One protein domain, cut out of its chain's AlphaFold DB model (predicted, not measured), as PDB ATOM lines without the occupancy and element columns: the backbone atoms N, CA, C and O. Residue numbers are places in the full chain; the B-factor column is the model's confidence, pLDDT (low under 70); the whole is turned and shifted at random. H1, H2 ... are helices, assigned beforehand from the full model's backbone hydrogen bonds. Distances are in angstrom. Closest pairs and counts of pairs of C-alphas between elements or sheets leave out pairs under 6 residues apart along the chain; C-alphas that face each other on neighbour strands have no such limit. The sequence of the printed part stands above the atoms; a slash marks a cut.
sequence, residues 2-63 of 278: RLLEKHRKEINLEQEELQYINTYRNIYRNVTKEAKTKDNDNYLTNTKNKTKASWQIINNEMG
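What this domain is: This is residues 2 to 63 of the 278 residues of the protein "Reverse transcriptase domain-containing protein" of Coptotermes formosanus (UniProt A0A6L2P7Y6). One long straight helix, H2, makes the length of a rod, and a shorter helix at each of its ends, H1 and H3, folds back over the same side of it, like a long bracket with its two ends turned inward. H3 makes a narrow V with the end of H2, while H1 is held off from H2 by its link. The printed part has 62 residues with three named helices in the order H1, H2, H3 and no named strand, and its class is all helix. It is extended, with a radius of gyration of the C-alphas of 17.8 A and spans of 53 by 20 by 11 A.

How they stand to each other: Start at H1, residues 2 to 8, which is apart from H2, residues 15 to 46, and from H3, residues 50 to 61. Then look where H2 and H3 touch: the closest C-alphas are those of Leu 44 and Lys 50, 5.8 A apart. H2 touches H3 with residues 40 to 44 alone. The two form a helical hairpin, running opposite ways at a shallow tilt of 31 degrees. In H1, H2 and H3 every O i to N i+4 pair is within hydrogen-bond range.

Where its parts are: Find C-alpha 2 at (229.218, 223.911, 199.274), where H1 begins; it runs 9.9 A to C-alpha 8. H2 runs 46.5 A from C-alpha 15 at (233.554, 236.743, 183.882) to C-alpha 46. H3 runs 16.5 A from C-alpha 50 to C-alpha 61 at (241.196, 209.712, 205.317).

The domain as a whole: The two C-alphas farthest apart, those of Asn 12 and Lys 48, are 53.7 A from each other. The printed part has no cut. The link from H1 to H2 is short and that from H2 to H3 is tight. Residues 26 to 39 of H2 stand free. Look to the B-factor column for the model's confidence: the mean pLDDT of the printed part is 77.3, and residues 2 to 11 and 62 to 63 are under 70.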
ATOM      1  N   ARG A   2     230.631 224.243 199.586       47.84
ATOM      2  CA  ARG A   2     229.218 223.911 199.274       47.84
ATOM      3  C   ARG A   2     228.271 225.127 199.248       47.84
ATOM      4  O   ARG A   2     227.422 225.216 198.375       47.84
ATOM      5  N   LEU A   3     228.467 226.089 200.154       54.66
ATOM      6  CA  LEU A   3     227.725 227.364 200.190       54.66
ATOM      7  C   LEU A   3     227.990 228.255 198.960       54.66
ATOM      8  O   LEU A   3     227.056 228.798 198.384       54.66
ATOM      9  N   LEU A   4     229.246 228.337 198.506       58.28
ATOM     10  CA  LEU A   4     229.634 229.098 197.308       58.28
ATOM     11  C   LEU A   4     229.118 228.444 196.015       58.28
ATOM     12  O   LEU A   4     228.745 229.137 195.078       58.28
ATOM     13  N   GLU A   5     229.073 227.110 195.955       59.41
ATOM     14  CA  GLU A   5     228.503 226.378 194.812       59.41
ATOM     15  C   GLU A   5     226.979 226.470 194.745       59.41
ATOM     16  O   GLU A   5     226.428 226.489 193.646       59.41
ATOM     17  N   LYS A   6     226.313 226.564 195.902       61.88
ATOM     18  CA  LYS A   6     224.874 226.811 195.990       61.88
ATOM     19  C   LYS A   6     224.525 228.203 195.450       61.88
ATOM     20  O   LYS A   6     223.710 228.297 194.542       61.88
ATOM     21  N   HIS A   7     225.230 229.247 195.894       58.69
ATOM     22  CA  HIS A   7     224.989 230.618 195.423       58.69
ATOM     23  C   HIS A   7     225.442 230.879 193.981       58.69
ATOM     24  O   HIS A   7     224.819 231.674 193.286       58.69
ATOM     25  N   ARG A   8     226.453 230.159 193.468       62.03
ATOM     26  CA  ARG A   8     226.860 230.240 192.050       62.03
ATOM     27  C   ARG A   8     225.736 229.861 191.074       62.03
ATOM     28  O   ARG A   8     225.767 230.301 189.933       62.03
ATOM     29  N   LYS A   9     224.780 229.018 191.482       60.34
ATOM     30  CA  LYS A   9     223.630 228.636 190.642       60.34
ATOM     31  C   LYS A   9     222.483 229.651 190.690       60.34
ATOM     32  O   LYS A   9     221.603 229.586 189.843       60.34
ATOM     33  N   GLU A  10     222.490 230.546 191.673       64.94
ATOM     34  CA  GLU A  10     221.410 231.499 191.950       64.94
ATOM     35  C   GLU A  10     221.736 232.915 191.429       64.94
ATOM     36  O   GLU A  10     220.844 233.753 191.355       64.94
ATOM     37  N   ILE A  11     222.992 233.184 191.040       69.25
ATOM     38  CA  ILE A  11     223.492 234.520 190.675       69.25
ATOM     39  C   ILE A  11     224.187 234.466 189.303       69.25
ATOM     40  O   ILE A  11     225.098 233.661 189.099       69.25
ATOM     41  N   ASN A  12     223.787 235.342 188.372       72.25
ATOM     42  CA  ASN A  12     224.520 235.586 187.123       72.25
ATOM     43  C   ASN A  12     225.764 236.426 187.435       72.25
ATOM     44  O   ASN A  12     225.663 237.636 187.602       72.25
ATOM     45  N   LEU A  13     226.913 235.762 187.552       73.31
ATOM     46  CA  LEU A  13     228.206 236.381 187.853       73.31
ATOM     47  C   LEU A  13     228.931 236.774 186.563       73.31
ATOM     48  O   LEU A  13     228.928 236.006 185.594       73.31
ATOM     49  N   GLU A  14     229.594 237.929 186.568       81.25
ATOM     50  CA  GLU A  14     230.424 238.372 185.444       81.25
ATOM     51  C   GLU A  14     231.715 237.533 185.325       81.25
ATOM     52  O   GLU A  14     232.130 236.824 186.249       81.25
ATOM     53  N   GLN A  15     232.369 237.574 184.155       75.06
ATOM     54  CA  GLN A  15     233.554 236.743 183.882       75.06
ATOM     55  C   GLN A  15     234.711 237.005 184.858       75.06
ATOM     56  O   GLN A  15     235.385 236.058 185.275       75.06
ATOM     57  N   GLU A  16     234.910 238.257 185.269       79.06
ATOM     58  CA  GLU A  16     235.956 238.638 186.224       79.06
ATOM     59  C   GLU A  16     235.692 238.058 187.624       79.06
ATOM     60  O   GLU A  16     236.599 237.528 188.274       79.06
ATOM     61  N   GLU A  17     234.433 238.042 188.064       78.06
ATOM     62  CA  GLU A  17     234.026 237.472 189.353       78.06
ATOM     63  C   GLU A  17     234.204 235.947 189.375       78.06
ATOM     64  O   GLU A  17     234.684 235.368 190.356       78.06
ATOM     65  N   LEU A  18     233.888 235.273 188.263       75.50
ATOM     66  CA  LEU A  18     234.143 233.839 188.096       75.50
ATOM     67  C   LEU A  18     235.642 233.515 188.154       75.50
ATOM     68  O   LEU A  18     236.036 232.507 188.758       75.50
ATOM     69  N   GLN A  19     236.486 234.359 187.558       80.06
ATOM     70  CA  GLN A  19     237.939 234.206 187.593       80.06
ATOM     71  C   GLN A  19     238.496 234.412 189.008       80.06
ATOM     72  O   GLN A  19     239.334 233.620 189.464       80.06
ATOM     73  N   TYR A  20     237.975 235.397 189.741       82.50
ATOM     74  CA  TYR A  20     238.310 235.626 191.146       82.50
ATOM     75  C   TYR A  20     237.931 234.424 192.027       82.50
ATOM     76  O   TYR A  20     238.770 233.893 192.760       82.50
ATOM     77  N   ILE A  21     236.704 233.906 191.891       79.38
ATOM     78  CA  ILE A  21     236.224 232.737 192.651       79.38
ATOM     79  C   ILE A  21     237.079 231.496 192.371       79.38
ATOM     80  O   ILE A  21     237.394 230.738 193.292       79.38
ATOM     81  N   ASN A  22     237.465 231.262 191.115       78.81
ATOM     82  CA  ASN A  22     238.316 230.128 190.756       78.81
ATOM     83  C   ASN A  22     239.727 230.257 191.340       78.81
ATOM     84  O   ASN A  22     240.256 229.280 191.874       78.81
ATOM     85  N   THR A  23     240.299 231.461 191.311       85.38
ATOM     86  CA  THR A  23     241.593 231.752 191.940       85.38
ATOM     87  C   THR A  23     241.533 231.495 193.444       85.38
ATOM     88  O   THR A  23     242.335 230.724 193.974       85.38
ATOM     89  N   TYR A  24     240.521 232.035 194.128       83.94
ATOM     90  CA  TYR A  24     240.342 231.837 195.565       83.94
ATOM     91  C   TYR A  24     240.100 230.366 195.927       83.94
ATOM     92  O   TYR A  24     240.655 229.853 196.896       83.94
ATOM     93  N   ARG A  25     239.325 229.637 195.115       80.00
ATOM     94  CA  ARG A  25     239.109 228.191 195.271       80.00
ATOM     95  C   ARG A  25     240.423 227.414 195.187       80.00
ATOM     96  O   ARG A  25     240.611 226.476 195.962       80.00
ATOM     97  N   ASN A  26     241.307 227.777 194.263       83.44
ATOM     98  CA  ASN A  26     242.608 227.128 194.120       83.44
ATOM     99  C   ASN A  26     243.506 227.418 195.326       83.44
ATOM    100  O   ASN A  26     244.066 226.483 195.894       83.44
ATOM    101  N   ILE A  27     243.559 228.675 195.777       88.75
ATOM    102  CA  ILE A  27     244.293 229.064 196.990       88.75
ATOM    103  C   ILE A  27     243.765 228.291 198.201       88.75
ATOM    104  O   ILE A  27     244.534 227.633 198.895       88.75
ATOM    105  N   TYR A  28     242.448 228.284 198.417       82.75
ATOM    106  CA  TYR A  28     241.823 227.580 199.534       82.75
ATOM    107  C   TYR A  28     242.142 226.079 199.523       82.75
ATOM    108  O   TYR A  28     242.475 225.505 200.561       82.75
ATOM    109  N   ARG A  29     242.070 225.427 198.353       79.62
ATOM    110  CA  ARG A  29     242.435 224.009 198.203       79.62
ATOM    111  C   ARG A  29     243.899 223.761 198.546       79.62
ATOM    112  O   ARG A  29     244.179 222.800 199.258       79.62
ATOM    113  N   ASN A  30     244.801 224.624 198.082       87.75
ATOM    114  CA  ASN A  30     246.232 224.503 198.354       87.75
ATOM    115  C   ASN A  30     246.530 224.674 199.845       87.75
ATOM    116  O   ASN A  30     247.156 223.797 200.432       87.75
ATOM    117  N   VAL A  31     245.986 225.719 200.474       91.19
ATOM    118  CA  VAL A  31     246.141 225.971 201.915       91.19
ATOM    119  C   VAL A  31     245.570 224.819 202.741       91.19
ATOM    120  O   VAL A  31     246.201 224.366 203.691       91.19
ATOM    121  N   THR A  32     244.404 224.285 202.364       84.19
ATOM    122  CA  THR A  32     243.801 223.140 203.066       84.19
ATOM    123  C   THR A  32     244.661 221.885 202.931       84.19
ATOM    124  O   THR A  32     244.836 221.149 203.900       84.19
ATOM    125  N   LYS A  33     245.204 221.629 201.733       84.75
ATOM    126  CA  LYS A  33     246.094 220.492 201.480       84.75
ATOM    127  C   LYS A  33     247.367 220.606 202.316       84.75
ATOM    128  O   LYS A  33     247.726 219.649 202.987       84.75
ATOM    129  N   GLU A  34     248.003 221.772 202.313       89.81
ATOM    130  CA  GLU A  34     249.234 222.027 203.061       89.81
ATOM    131  C   GLU A  34     249.015 221.942 204.576       89.81
ATOM    132  O   GLU A  34     249.789 221.286 205.272       89.81
ATOM    133  N   ALA A  35     247.919 222.512 205.084       86.50
ATOM    134  CA  ALA A  35     247.548 222.409 206.493       86.50
ATOM    135  C   ALA A  35     247.343 220.949 206.923       86.50
ATOM    136  O   ALA A  35     247.865 220.540 207.957       86.50
ATOM    137  N   LYS A  36     246.646 220.145 206.106       84.44
ATOM    138  CA  LYS A  36     246.471 218.707 206.354       84.44
ATOM    139  C   LYS A  36     247.788 217.939 206.326       84.44
ATOM    140  O   LYS A  36     248.018 217.104 207.193       84.44
ATOM    141  N   THR A  37     248.649 218.197 205.340       85.56
ATOM    142  CA  THR A  37     249.970 217.558 205.261       85.56
ATOM    143  C   THR A  37     250.784 217.868 206.512       85.56
ATOM    144  O   THR A  37     251.279 216.950 207.152       85.56
ATOM    145  N   LYS A  38     250.823 219.138 206.925       89.69
ATOM    146  CA  LYS A  38     251.546 219.572 208.121       89.69
ATOM    147  C   LYS A  38     250.990 218.958 209.408       89.69
ATOM    148  O   LYS A  38     251.763 218.592 210.286       89.69
ATOM    149  N   ASP A  39     249.670 218.836 209.529       86.38
ATOM    150  CA  ASP A  39     249.027 218.182 210.674       86.38
ATOM    151  C   ASP A  39     249.358 216.682 210.736       86.38
ATOM    152  O   ASP A  39     249.794 216.179 211.773       86.38
ATOM    153  N   ASN A  40     249.274 215.985 209.600       86.12
ATOM    154  CA  ASN A  40     249.663 214.579 209.488       86.12
ATOM    155  C   ASN A  40     251.156 214.366 209.799       86.12
ATOM    156  O   ASN A  40     251.504 213.438 210.530       86.12
ATOM    157  N   ASP A  41     252.036 215.240 209.307       86.25
ATOM    158  CA  ASP A  41     253.475 215.191 209.590       86.25
ATOM    159  C   ASP A  41     253.761 215.435 211.077       86.25
ATOM    160  O   ASP A  41     254.541 214.706 211.698       86.25
ATOM    161  N   ASN A  42     253.083 216.406 211.695       88.44
ATOM    162  CA  ASN A  42     253.163 216.652 213.136       88.44
ATOM    163  C   ASN A  42     252.669 215.444 213.944       88.44
ATOM    164  O   ASN A  42     253.264 215.084 214.961       88.44
ATOM    165  N   TYR A  43     251.600 214.784 213.502       87.38
ATOM    166  CA  TYR A  43     251.084 213.585 214.154       87.38
ATOM    167  C   TYR A  43     252.072 212.412 214.064       87.38
ATOM    168  O   TYR A  43     252.329 211.729 215.061       87.38
ATOM    169  N   LEU A  44     252.686 212.203 212.896       85.50
ATOM    170  CA  LEU A  44     253.674 211.142 212.664       85.50
ATOM    171  C   LEU A  44     254.995 211.376 213.404       85.50
ATOM    172  O   LEU A  44     255.622 210.422 213.867       85.50
ATOM    173  N   THR A  45     255.433 212.628 213.513       86.06
ATOM    174  CA  THR A  45     256.685 212.987 214.199       86.06
ATOM    175  C   THR A  45     256.559 212.899 215.718       86.06
ATOM    176  O   THR A  45     257.501 212.461 216.377       86.06
ATOM    177  N   ASN A  46     255.391 213.229 216.274       86.75
ATOM    178  CA  ASN A  46     255.147 213.205 217.719       86.75
ATOM    179  C   ASN A  46     254.721 211.831 218.269       86.75
ATOM    180  O   ASN A  46     254.602 211.654 219.485       86.75
ATOM    181  N   THR A  47     254.488 210.833 217.413       90.19
ATOM    182  CA  THR A  47     254.062 209.491 217.838       90.19
ATOM    183  C   THR A  47     255.236 208.520 217.974       90.19
ATOM    184  O   THR A  47     256.093 208.394 217.105       90.19
ATOM    185  N   LYS A  48     255.250 207.747 219.071       83.88
ATOM    186  CA  LYS A  48     256.289 206.724 219.321       83.88
ATOM    187  C   LYS A  48     256.232 205.553 218.330       83.88
ATOM    188  O   LYS A  48     257.258 204.952 218.035       83.88
ATOM    189  N   ASN A  49     255.040 205.210 217.837       86.81
ATOM    190  CA  ASN A  49     254.823 204.115 216.888       86.81
ATOM    191  C   ASN A  49     254.319 204.672 215.551       86.81
ATOM    192  O   ASN A  49     253.113 204.834 215.349       86.81
ATOM    193  N   LYS A  50     255.266 204.936 214.647       81.69
ATOM    194  CA  LYS A  50     255.002 205.522 213.328       81.69
ATOM    195  C   LYS A  50     254.080 204.649 212.480       81.69
ATOM    196  O   LYS A  50     253.170 205.168 211.854       81.69
ATOM    197  N   THR A  51     254.240 203.325 212.522       70.00
ATOM    198  CA  THR A  51     253.405 202.389 211.753       70.00
ATOM    199  C   THR A  51     251.935 202.476 212.158       70.00
ATOM    200  O   THR A  51     251.061 202.553 211.299       70.00
ATOM    201  N   LYS A  52     251.651 202.516 213.468       75.62
ATOM    202  CA  LYS A  52     250.281 202.658 213.980       75.62
ATOM    203  C   LYS A  52     249.687 204.022 213.625       75.62
ATOM    204  O   LYS A  52     248.540 204.076 213.191       75.62
ATOM    205  N   ALA A  53     250.470 205.090 213.766       81.06
ATOM    206  CA  ALA A  53     250.046 206.446 213.435       81.06
ATOM    207  C   ALA A  53     249.742 206.608 211.933       81.06
ATOM    208  O   ALA A  53     248.678 207.115 211.578       81.06
ATOM    209  N   SER A  54     250.596 206.076 211.050       76.25
ATOM    210  CA  SER A  54     250.339 206.031 209.605       76.25
ATOM    211  C   SER A  54     249.050 205.277 209.287       76.25
ATOM    212  O   SER A  54     248.237 205.743 208.493       76.25
ATOM    213  N   TRP A  55     248.817 204.139 209.947       76.25
ATOM    214  CA  TRP A  55     247.597 203.353 209.751       76.25
ATOM    215  C   TRP A  55     246.333 204.098 210.216       76.25
ATOM    216  O   TRP A  55     245.271 203.971 209.610       76.25
ATOM    217  N   GLN A  56     246.437 204.913 211.270       77.38
ATOM    218  CA  GLN A  56     245.337 205.745 211.768       77.38
ATOM    219  C   GLN A  56     245.008 206.909 210.827       77.38
ATOM    220  O   GLN A  56     243.828 207.145 210.573       77.38
ATOM    221  N   ILE A  57     246.020 207.575 210.255       80.75
ATOM    222  CA  ILE A  57     245.816 208.599 209.215       80.75
ATOM    223  C   ILE A  57     245.089 207.985 208.015       80.75
ATOM    224  O   ILE A  57     244.082 208.526 207.563       80.75
ATOM    225  N   ILE A  58     245.556 206.824 207.546       73.88
ATOM    226  CA  ILE A  58     244.951 206.114 206.413       73.88
ATOM    227  C   ILE A  58     243.477 205.792 206.695       73.88
ATOM    228  O   ILE A  58     242.625 206.057 205.853       73.88
ATOM    229  N   ASN A  59     243.138 205.282 207.881       72.25
ATOM    230  CA  ASN A  59     241.738 204.993 208.215       72.25
ATOM    231  C   ASN A  59     240.852 206.236 208.278       72.25
ATOM    232  O   ASN A  59     239.704 206.178 207.833       72.25
ATOM    233  N   ASN A  60     241.368 207.327 208.848       72.44
ATOM    234  CA  ASN A  60     240.629 208.579 208.967       72.44
ATOM    235  C   ASN A  60     240.365 209.200 207.587       72.44
ATOM    236  O   ASN A  60     239.250 209.648 207.333       72.44
ATOM    237  N   GLU A  61     241.349 209.181 206.681       71.31
ATOM    238  CA  GLU A  61     241.196 209.712 205.317       71.31
ATOM    239  C   GLU A  61     240.357 208.792 204.415       71.31
ATOM    240  O   GLU A  61     239.604 209.280 203.576       71.31
ATOM    241  N   MET A  62     240.401 207.469 204.620       59.28
ATOM    242  CA  MET A  62     239.524 206.521 203.915       59.28
ATOM    243  C   MET A  62     238.075 206.519 204.436       59.28
ATOM    244  O   MET A  62     237.254 205.752 203.941       59.28
ATOM    245  N   GLY A  63     237.735 207.347 205.433       48.09
ATOM    246  CA  GLY A  63     236.357 207.499 205.898       48.09
ATOM    247  C   GLY A  63     235.761 206.234 206.519       48.09
ATOM    248  O   GLY A  63     234.544 206.053 206.471       48.09
TER     249      GLY A  63